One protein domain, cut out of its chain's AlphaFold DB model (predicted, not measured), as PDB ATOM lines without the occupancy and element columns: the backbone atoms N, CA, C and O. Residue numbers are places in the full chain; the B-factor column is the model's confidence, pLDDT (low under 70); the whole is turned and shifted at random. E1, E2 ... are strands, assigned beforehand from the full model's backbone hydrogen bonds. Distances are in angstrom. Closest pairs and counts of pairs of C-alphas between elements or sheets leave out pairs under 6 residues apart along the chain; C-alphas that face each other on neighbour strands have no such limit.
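What this domain is: This is residues 17 to 92 of the 112 residues of the protein "DUF3048 domain-containing protein" of Actinobacteria bacterium (UniProt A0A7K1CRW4). One strongly twisted sheet of bent strands makes the body, with E3 and E4 as a long hairpin beside the first part of E1, and with the hairpin of E1 and E2 reaching out to one end of the longest axis. E5 lies at one edge and E6 at another; these two stay apart, the sheet is not closed into a barrel, and a long link, residues 72 to 84, runs from one to the other. The printed part has 76 residues with no named helix and six named strands, E1 to E6 in order along the chain, in one branched sheet of mixed pairing; the class is all strand. It is only just compact, close to loose, with a radius of gyration of the C-alphas of 13.4 A, and its elongated outline spans 40 by 22 by 21 A.

Where its parts are: E1, residues 18 to 28, begins at C-alpha 18 (133.221, 126.694, 127.666), is 29.8 A long and bends by 51 degrees at residue 25. E2 is residues 36 to 39. E3, residues 42 to 50, is 23.4 A long and bends by 62 degrees at residue 45. E4, residues 53 to 61, is 23.6 A long and bends by 59 degrees at residue 56. E5 is residues 69 to 71. E6, residues 85 to 91, is 19.3 A long and ends at C-alpha 91 (133.200, 108.329, 120.653).

How they stand to each other: E1 has three neighbours. E2, beside its residues 24 to 28, and E3, beside residues 18 to 23, lie on one side of it, and E6, beside residues 18 to 24, on the other side. E1 and E2 are an antiparallel hairpin, with N 37 and O 27 2.8 A apart, within hydrogen-bond range. E2 runs on into E3 across a break of 2 residues, at 89 degrees. E1 and E3 are antiparallel, with N 49 and O 19 at 2.8 A. E1 and E6 are parallel, with N 22 and O 88 at 2.8 A. E3, E4 and E5 form a meander, each strand the antiparallel neighbour of the one before. In the hairpin of E3 and E4, N 55 and O 48 are 2.8 A apart; in that of E4 and E5, N 58 and O 71 are 2.8 A apart. E4 and E6 are apart.

The domain as a whole: The C-alphas farthest apart are those of Ala 31 and Gly 52, at 40.7 A. The printed part has no cut. The link from E5 to E6 is long, with 13 residues. The mean pLDDT of the printed part is 94.2, and no printed residue is under 70.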
ATOM      1  N   LYS A  17     132.831 130.302 125.670       97.88
ATOM      2  CA  LYS A  17     133.505 130.440 126.971       97.88
ATOM      3  C   LYS A  17     133.813 129.083 127.595       97.88
ATOM      4  O   LYS A  17     134.759 128.981 128.365       97.88
ATOM      5  N   ASN A  18     133.031 128.068 127.229       98.06
ATOM      6  CA  ASN A  18     133.221 126.694 127.666       98.06
ATOM      7  C   ASN A  18     133.187 125.750 126.462       98.06
ATOM      8  O   ASN A  18     132.381 125.939 125.544       98.06
ATOM      9  N   VAL A  19     134.007 124.706 126.492       97.06
ATOM     10  CA  VAL A  19     133.930 123.582 125.551       97.06
ATOM     11  C   VAL A  19     133.807 122.301 126.357       97.06
ATOM     12  O   VAL A  19     134.581 122.071 127.280       97.06
ATOM     13  N   ILE A  20     132.836 121.464 126.018       97.25
ATOM     14  CA  ILE A  20     132.642 120.152 126.628       97.25
ATOM     15  C   ILE A  20     132.875 119.109 125.548       97.25
ATOM     16  O   ILE A  20     132.210 119.138 124.518       97.25
ATOM     17  N   VAL A  21     133.784 118.174 125.797       96.06
ATOM     18  CA  VAL A  21     133.932 116.963 124.985       96.06
ATOM     19  C   VAL A  21     133.267 115.834 125.753       96.06
ATOM     20  O   VAL A  21     133.797 115.362 126.758       96.06
ATOM     21  N   LEU A  22     132.078 115.434 125.315       96.25
ATOM     22  CA  LEU A  22     131.258 114.415 125.952       96.25
ATOM     23  C   LEU A  22     131.475 113.073 125.258       96.25
ATOM     24  O   LEU A  22     131.091 112.899 124.100       96.25
ATOM     25  N   TYR A  23     132.047 112.101 125.971       95.38
ATOM     26  CA  TYR A  23     132.168 110.754 125.428       95.38
ATOM     27  C   TYR A  23     130.879 109.966 125.614       95.38
ATOM     28  O   TYR A  23     130.490 109.634 126.737       95.38
ATOM     29  N   ALA A  24     130.258 109.631 124.485       93.50
ATOM     30  CA  ALA A  24     129.054 108.821 124.398       93.50
ATOM     31  C   ALA A  24     129.335 107.492 123.685       93.50
ATOM     32  O   ALA A  24     130.197 107.384 122.803       93.50
ATOM     33  N   THR A  25     128.577 106.468 124.062       91.62
ATOM     34  CA  THR A  25     128.473 105.247 123.261       91.62
ATOM     35  C   THR A  25     127.569 105.538 122.073       91.62
ATOM     36  O   THR A  25     126.551 106.214 122.212       91.62
ATOM     37  N   TYR A  26     127.948 105.037 120.901       89.62
ATOM     38  CA  TYR A  26     127.114 105.109 119.712       89.62
ATOM     39  C   TYR A  26     126.572 103.730 119.384       89.62
ATOM     40  O   TYR A  26     127.347 102.790 119.202       89.62
ATOM     41  N   GLU A  27     125.258 103.645 119.255       90.06
ATOM     42  CA  GLU A  27     124.535 102.437 118.879       90.06
ATOM     43  C   GLU A  27     123.900 102.609 117.498       90.06
ATOM     44  O   GLU A  27     123.861 103.707 116.940       90.06
ATOM     45  N   SER A  28     123.416 101.516 116.915       87.00
ATOM     46  CA  SER A  28     122.575 101.588 115.721       87.00
ATOM     47  C   SER A  28     121.206 102.151 116.091       87.00
ATOM     48  O   SER A  28     120.582 101.689 117.044       87.00
ATOM     49  N   SER A  29     120.713 103.119 115.318       82.12
ATOM     50  CA  SER A  29     119.368 103.656 115.517       82.12
ATOM     51  C   SER A  29     118.308 102.569 115.322       82.12
ATOM     52  O   SER A  29     118.376 101.766 114.390       82.12
ATOM     53  N   ALA A  30     117.286 102.576 116.181       79.50
ATOM     54  CA  ALA A  30     116.130 101.693 116.050       79.50
ATOM     55  C   ALA A  30     115.328 101.968 114.763       79.50
ATOM     56  O   ALA A  30     114.712 101.054 114.220       79.50
ATOM     57  N   ALA A  31     115.360 103.211 114.267       80.56
ATOM     58  CA  ALA A  31     114.676 103.615 113.037       80.56
ATOM     59  C   ALA A  31     115.443 103.209 111.765       80.56
ATOM     60  O   ALA A  31     114.830 102.924 110.741       80.56
ATOM     61  N   ASP A  32     116.777 103.164 111.832       84.62
ATOM     62  CA  ASP A  32     117.645 102.710 110.745       84.62
ATOM     63  C   ASP A  32     118.979 102.210 111.308       84.62
ATOM     64  O   ASP A  32     119.782 102.978 111.840       84.62
ATOM     65  N   LYS A  33     119.260 100.916 111.126       82.50
ATOM     66  CA  LYS A  33     120.452 100.271 111.689       82.50
ATOM     67  C   LYS A  33     121.775 100.848 111.170       82.50
ATOM     68  O   LYS A  33     122.803 100.651 111.820       82.50
ATOM     69  N   LYS A  34     121.769 101.534 110.021       86.12
ATOM     70  CA  LYS A  34     122.959 102.188 109.447       86.12
ATOM     71  C   LYS A  34     123.226 103.570 110.044       86.12
ATOM     72  O   LYS A  34     124.329 104.091 109.893       86.12
ATOM     73  N   SER A  35     122.241 104.147 110.723       87.56
ATOM     74  CA  SER A  35     122.332 105.480 111.299       87.56
ATOM     75  C   SER A  35     122.893 105.412 112.726       87.56
ATOM     76  O   SER A  35     122.328 104.708 113.567       87.56
ATOM     77  N   PRO A  36     123.994 106.120 113.036       88.19
ATOM     78  CA  PRO A  36     124.556 106.143 114.381       88.19
ATOM     79  C   PRO A  36     123.655 106.934 115.342       88.19
ATOM     80  O   PRO A  36     123.189 108.024 115.018       88.19
ATOM     81  N   HIS A  37     123.454 106.407 116.547       90.81
ATOM     82  CA  HIS A  37     122.670 107.018 117.617       90.81
ATOM     83  C   HIS A  37     123.537 107.214 118.863       90.81
ATOM     84  O   HIS A  37     124.032 106.245 119.433       90.81
ATOM     85  N   ALA A  38     123.731 108.466 119.283       91.25
ATOM     86  CA  ALA A  38     124.487 108.783 120.489       91.25
ATOM     87  C   ALA A  38     123.640 108.527 121.743       91.25
ATOM     88  O   ALA A  38     122.628 109.198 121.967       91.25
ATOM     89  N   VAL A  39     124.083 107.606 122.594       93.50
ATOM     90  CA  VAL A  39     123.441 107.326 123.881       93.50
ATOM     91  C   VAL A  39     123.876 108.382 124.892       93.50
ATOM     92  O   VAL A  39     125.021 108.402 125.345       93.50
ATOM     93  N   THR A  40     122.952 109.284 125.225       94.31
ATOM     94  CA  THR A  40     123.209 110.452 126.088       94.31
ATOM     95  C   THR A  40     122.473 110.416 127.428       94.31
ATOM     96  O   THR A  40     122.659 111.315 128.244       94.31
ATOM     97  N   VAL A  41     121.657 109.387 127.669       96.31
ATOM     98  CA  VAL A  41     121.059 109.078 128.976       96.31
ATOM     99  C   VAL A  41     121.933 108.036 129.668       96.31
ATOM    100  O   VAL A  41     122.379 107.081 129.036       96.31
ATOM    101  N   GLY A  42     122.183 108.221 130.959       95.88
ATOM    102  CA  GLY A  42     123.066 107.376 131.753       95.88
ATOM    103  C   GLY A  42     124.267 108.154 132.273       95.88
ATOM    104  O   GLY A  42     124.127 109.282 132.746       95.88
ATOM    105  N   LYS A  43     125.444 107.526 132.231       96.12
ATOM    106  CA  LYS A  43     126.688 108.070 132.786       96.12
ATOM    107  C   LYS A  43     127.842 107.886 131.811       96.12
ATOM    108  O   LYS A  43     127.890 106.899 131.071       96.12
ATOM    109  N   GLY A  44     128.820 108.777 131.868       95.44
ATOM    110  CA  GLY A  44     130.041 108.652 131.082       95.44
ATOM    111  C   GLY A  44     131.135 109.606 131.533       95.44
ATOM    112  O   GLY A  44     131.079 110.168 132.625       95.44
ATOM    113  N   THR A  45     132.155 109.747 130.695       96.31
ATOM    114  CA  THR A  45     133.324 110.589 130.955       96.31
ATOM    115  C   THR A  45     133.527 111.602 129.836       96.31
ATOM    116  O   THR A  45     132.811 111.597 128.830       96.31
ATOM    117  N   GLY A  46     134.489 112.497 130.013       95.88
ATOM    118  CA  GLY A  46     134.856 113.473 129.005       95.88
ATOM    119  C   GLY A  46     135.789 114.531 129.559       95.88
ATOM    120  O   GLY A  46     136.433 114.329 130.589       95.88
ATOM    121  N   PHE A  47     135.794 115.681 128.899       96.06
ATOM    122  CA  PHE A  47     136.574 116.839 129.311       96.06
ATOM    123  C   PHE A  47     135.719 118.102 129.318       96.06
ATOM    124  O   PHE A  47     134.858 118.281 128.455       96.06
ATOM    125  N   VAL A  48     135.994 118.994 130.266       97.69
ATOM    126  CA  VAL A  48     135.489 120.370 130.283       97.69
ATOM    127  C   VAL A  48     136.673 121.315 130.145       97.69
ATOM    128  O   VAL A  48     137.633 121.226 130.907       97.69
ATOM    129  N   LEU A  49     136.594 122.231 129.187       96.94
ATOM    130  CA  LEU A  49     137.505 123.353 129.035       96.94
ATOM    131  C   LEU A  49     136.757 124.622 129.439       96.94
ATOM    132  O   LEU A  49     135.753 124.970 128.815       96.94
ATOM    133  N   THR A  50     137.221 125.294 130.487       97.75
ATOM    134  CA  THR A  50     136.601 126.507 131.045       97.75
ATOM    135  C   THR A  50     137.670 127.339 131.744       97.75
ATOM    136  O   THR A  50     138.581 126.777 132.342       97.75
ATOM    137  N   ASP A  51     137.575 128.668 131.665       96.12
ATOM    138  CA  ASP A  51     138.504 129.611 132.318       96.12
ATOM    139  C   ASP A  51     140.001 129.311 132.068       96.12
ATOM    140  O   ASP A  51     140.847 129.393 132.952       96.12
ATOM    141  N   GLY A  52     140.334 128.875 130.847       93.94
ATOM    142  CA  GLY A  52     141.701 128.492 130.467       93.94
ATOM    143  C   GLY A  52     142.190 127.149 131.032       93.94
ATOM    144  O   GLY A  52     143.298 126.731 130.701       93.94
ATOM    145  N   GLY A  53     141.383 126.458 131.839       93.69
ATOM    146  CA  GLY A  53     141.673 125.129 132.374       93.69
ATOM    147  C   GLY A  53     141.048 123.993 131.561       93.69
ATOM    148  O   GLY A  53     140.057 124.183 130.857       93.69
ATOM    149  N   LEU A  54     141.621 122.795 131.707       94.44
ATOM    150  CA  LEU A  54     141.087 121.516 131.232       94.44
ATOM    151  C   LEU A  54     140.815 120.629 132.452       94.44
ATOM    152  O   LEU A  54     141.710 120.413 133.267       94.44
ATOM    153  N   VAL A  55     139.602 120.098 132.561       96.56
ATOM    154  CA  VAL A  55     139.168 119.243 133.671       96.56
ATOM    155  C   VAL A  55     138.633 117.930 133.113       96.56
ATOM    156  O   VAL A  55     137.724 117.930 132.281       96.56
ATOM    157  N   GLU A  56     139.175 116.804 133.575       96.06
ATOM    158  CA  GLU A  56     138.548 115.496 133.370       96.06
ATOM    159  C   GLU A  56     137.195 115.458 134.079       96.06
ATOM    160  O   GLU A  56     137.098 115.769 135.268       96.06
ATOM    161  N   MET A  57     136.152 115.062 133.354       97.19
ATOM    162  CA  MET A  57     134.795 115.042 133.885       97.19
ATOM    163  C   MET A  57     134.162 113.654 133.859       97.19
ATOM    164  O   MET A  57     134.384 112.848 132.950       97.19
ATOM    165  N   LYS A  58     133.271 113.434 134.822       98.00
ATOM    166  CA  LYS A  58     132.198 112.441 134.785       98.00
ATOM    167  C   LYS A  58     130.881 113.167 134.543       98.00
ATOM    168  O   LYS A  58     130.598 114.164 135.209       98.00
ATOM    169  N   TRP A  59     130.078 112.663 133.614       97.38
ATOM    170  CA  TRP A  59     128.741 113.181 133.345       97.38
ATOM    171  C   TRP A  59     127.667 112.175 133.741       97.38
ATOM    172  O   TRP A  59     127.859 110.963 133.619       97.38
ATOM    173  N   GLU A  60     126.524 112.688 134.183       97.50
ATOM    174  CA  GLU A  60     125.311 111.918 134.448       97.50
ATOM    175  C   GLU A  60     124.088 112.650 133.895       97.50
ATOM    176  O   GLU A  60     123.984 113.874 133.999       97.50
ATOM    177  N   ARG A  61     123.159 111.894 133.310       97.38
ATOM    178  CA  ARG A  61     121.860 112.381 132.843       97.38
ATOM    179  C   ARG A  61     120.808 111.298 133.055       97.38
ATOM    180  O   ARG A  61     120.863 110.256 132.408       97.38
ATOM    181  N   ALA A  62     119.854 111.540 133.952       95.88
ATOM    182  CA  ALA A  62     118.882 110.527 134.368       95.88
ATOM    183  C   ALA A  62     117.885 110.165 133.256       95.88
ATOM    184  O   ALA A  62     117.541 108.999 133.081       95.88
ATOM    185  N   ASN A  63     117.428 111.160 132.494       96.25
ATOM    186  CA  ASN A  63     116.551 110.993 131.336       96.25
ATOM    187  C   ASN A  63     116.693 112.176 130.355       96.25
ATOM    188  O   ASN A  63     117.408 113.146 130.617       96.25
ATOM    189  N   ALA A  64     116.011 112.104 129.210       93.19
ATOM    190  CA  ALA A  64     116.106 113.115 128.156       93.19
ATOM    191  C   ALA A  64     115.589 114.511 128.569       93.19
ATOM    192  O   ALA A  64     116.030 115.508 128.002       93.19
ATOM    193  N   GLU A  65     114.714 114.604 129.565       95.81
ATOM    194  CA  GLU A  65     114.150 115.869 130.058       95.81
ATOM    195  C   GLU A  65     115.034 116.513 131.136       95.81
ATOM    196  O   GLU A  65     114.933 117.708 131.404       95.81
ATOM    197  N   THR A  66     115.949 115.741 131.728       95.44
ATOM    198  CA  THR A  66     116.909 116.248 132.713       95.44
ATOM    199  C   THR A  66     118.180 116.796 132.053       95.44
ATOM    200  O   THR A  66     118.700 116.173 131.116       95.44
ATOM    201  N   PRO A  67     118.727 117.924 132.549       94.19
ATOM    202  CA  PRO A  67     120.054 118.393 132.167       94.19
ATOM    203  C   PRO A  67     121.161 117.411 132.570       94.19
ATOM    204  O   PRO A  67     120.990 116.579 133.461       94.19
ATOM    205  N   PHE A  68     122.328 117.552 131.944       96.25
ATOM    206  CA  PHE A  68     123.534 116.860 132.388       96.25
ATOM    207  C   PHE A  68     124.059 117.458 133.696       96.25
ATOM    208  O   PHE A  68     124.066 118.676 133.874       96.25
ATOM    209  N   THR A  69     124.570 116.596 134.571       97.19
ATOM    210  CA  THR A  69     125.416 116.980 135.705       97.19
ATOM    211  C   THR A  69     126.857 116.610 135.388       97.19
ATOM    212  O   THR A  69     127.115 115.474 134.995       97.19
ATOM    213  N   PHE A  70     127.787 117.547 135.572       98.00
ATOM    214  CA  PHE A  70     129.220 117.336 135.368       98.00
ATOM    215  C   PHE A  70     129.955 117.403 136.703       98.00
ATOM    216  O   PHE A  70     129.797 118.367 137.453       98.00
ATOM    217  N   THR A  71     130.760 116.385 136.992       98.50
ATOM    218  CA  THR A  71     131.556 116.281 138.222       98.50
ATOM    219  C   THR A  71     133.006 115.966 137.900       98.50
ATOM    220  O   THR A  71     133.284 115.308 136.896       98.50
ATOM    221  N   ASP A  72     133.927 116.446 138.726       97.81
ATOM    222  CA  ASP A  72     135.343 116.101 138.621       97.81
ATOM    223  C   ASP A  72     135.645 114.730 139.259       97.81
ATOM    224  O   ASP A  72     134.764 114.016 139.753       97.81
ATOM    225  N   ASN A  73     136.920 114.343 139.265       95.62
ATOM    226  CA  ASN A  73     137.355 113.081 139.862       95.62
ATOM    227  C   ASN A  73     137.180 113.028 141.392       95.62
ATOM    228  O   ASN A  73     137.091 111.924 141.934       95.62
ATOM    229  N   ALA A  74     137.074 114.176 142.071       96.81
ATOM    230  CA  ALA A  74     136.777 114.277 143.501       96.81
ATOM    231  C   ALA A  74     135.262 114.261 143.802       96.81
ATOM    232  O   ALA A  74     134.867 114.192 144.966       96.81
ATOM    233  N   GLY A  75     134.414 114.290 142.770       96.88
ATOM    234  CA  GLY A  75     132.957 114.314 142.889       96.88
ATOM    235  C   GLY A  75     132.368 115.714 143.075       96.88
ATOM    236  O   GLY A  75     131.163 115.835 143.299       96.88
ATOM    237  N   ALA A  76     133.173 116.775 142.971       98.00
ATOM    238  CA  ALA A  76     132.668 118.139 143.029       98.00
ATOM    239  C   ALA A  76     132.023 118.533 141.694       98.00
ATOM    240  O   ALA A  76     132.487 118.148 140.621       98.00
ATOM    241  N   VAL A  77     130.945 119.321 141.751       97.69
ATOM    242  CA  VAL A  77     130.283 119.840 140.547       97.69
ATOM    243  C   VAL A  77     131.213 120.814 139.830       97.69
ATOM    244  O   VAL A  77     131.665 121.800 140.417       97.69
ATOM    245  N   ILE A  78     131.440 120.573 138.539       97.88
ATOM    246  CA  ILE A  78     132.235 121.462 137.692       97.88
ATOM    247  C   ILE A  78     131.393 122.694 137.358       97.88
ATOM    248  O   ILE A  78     130.340 122.599 136.724       97.88
ATOM    249  N   ARG A  79     131.859 123.869 137.789       96.12
ATOM    250  CA  ARG A  79     131.227 125.155 137.469       96.12
ATOM    251  C   ARG A  79     131.729 125.668 136.122       96.12
ATOM    252  O   ARG A  79     132.921 125.625 135.844       96.12
ATOM    253  N   MET A  80     130.806 126.179 135.316       96.88
ATOM    254  CA  MET A  80     131.095 126.740 133.996       96.88
ATOM    255  C   MET A  80     131.308 128.251 134.087       96.88
ATOM    256  O   MET A  80     130.648 128.930 134.878       96.88
ATOM    257  N   THR A  81     132.168 128.787 133.224       98.12
ATOM    258  CA  THR A  81     132.268 130.236 133.016       98.12
ATOM    259  C   THR A  81     130.951 130.748 132.420       98.12
ATOM    260  O   THR A  81     130.478 130.172 131.434       98.12
ATOM    261  N   PRO A  82     130.336 131.826 132.943       97.81
ATOM    262  CA  PRO A  82     129.131 132.392 132.344       97.81
ATOM    263  C   PRO A  82     129.338 132.749 130.864       97.81
ATOM    264  O   PRO A  82     130.237 133.513 130.514       97.81
ATOM    265  N   GLY A  83     128.500 132.196 129.985       96.81
ATOM    266  CA  GLY A  83     128.553 132.459 128.550       96.81
ATOM    267  C   GLY A  83     128.227 131.237 127.698       96.81
ATOM    268  O   GLY A  83     127.666 130.253 128.170       96.81
ATOM    269  N   ARG A  84     128.569 131.325 126.410       96.50
ATOM    270  CA  ARG A  84     128.313 130.259 125.432       96.50
ATOM    271  C   ARG A  84     129.117 129.002 125.755       96.50
ATOM    272  O   ARG A  84     130.310 129.095 126.046       96.50
ATOM    273  N   THR A  85     128.479 127.850 125.585       96.88
ATOM    274  CA  THR A  85     129.101 126.531 125.718       96.88
ATOM    275  C   THR A  85     128.976 125.774 124.405       96.88
ATOM    276  O   THR A  85     127.874 125.647 123.875       96.88
ATOM    277  N   TRP A  86     130.096 125.267 123.894       96.44
ATOM    278  CA  TRP A  86     130.115 124.280 122.818       96.44
ATOM    279  C   TRP A  86     130.132 122.879 123.424       96.44
ATOM    280  O   TRP A  86     130.891 122.634 124.361       96.44
ATOM    281  N   ILE A  87     129.326 121.959 122.899       95.38
ATOM    282  CA  ILE A  87     129.339 120.553 123.313       95.38
ATOM    283  C   ILE A  87     129.640 119.705 122.088       95.38
ATOM    284  O   ILE A  87     128.843 119.655 121.154       95.38
ATOM    285  N   GLU A  88     130.778 119.028 122.121       94.62
ATOM    286  CA  GLU A  88     131.170 118.025 121.145       94.62
ATOM    287  C   GLU A  88     130.814 116.641 121.694       94.62
ATOM    288  O   GLU A  88     131.272 116.260 122.771       94.62
ATOM    289  N   VAL A  89     129.987 115.885 120.971       94.44
ATOM    290  CA  VAL A  89     129.636 114.510 121.347       94.44
ATOM    291  C   VAL A  89     130.508 113.563 120.539       94.44
ATOM    292  O   VAL A  89     130.362 113.449 119.324       94.44
ATOM    293  N   SER A  90     131.424 112.881 121.215       92.00
ATOM    294  CA  SER A  90     132.440 112.055 120.568       92.00
ATOM    295  C   SER A  90     132.371 110.605 121.030       92.00
ATOM    296  O   SER A  90     131.846 110.276 122.096       92.00
ATOM    297  N   ARG A  91     132.958 109.713 120.231       90.00
ATOM    298  CA  ARG A  91     133.200 108.329 120.653       90.00
ATOM    299  C   ARG A  91     134.305 108.299 121.706       90.00
ATOM    300  O   ARG A  91     135.226 109.116 121.674       90.00
ATOM    301  N   ARG A  92     134.256 107.316 122.601       83.19
ATOM    302  CA  ARG A  92     135.396 107.007 123.479       83.19
ATOM    303  C   ARG A  92     136.648 106.716 122.637       83.19
ATOM    304  O   ARG A  92     136.525 106.259 121.503       83.19
TER     305      ARG A  92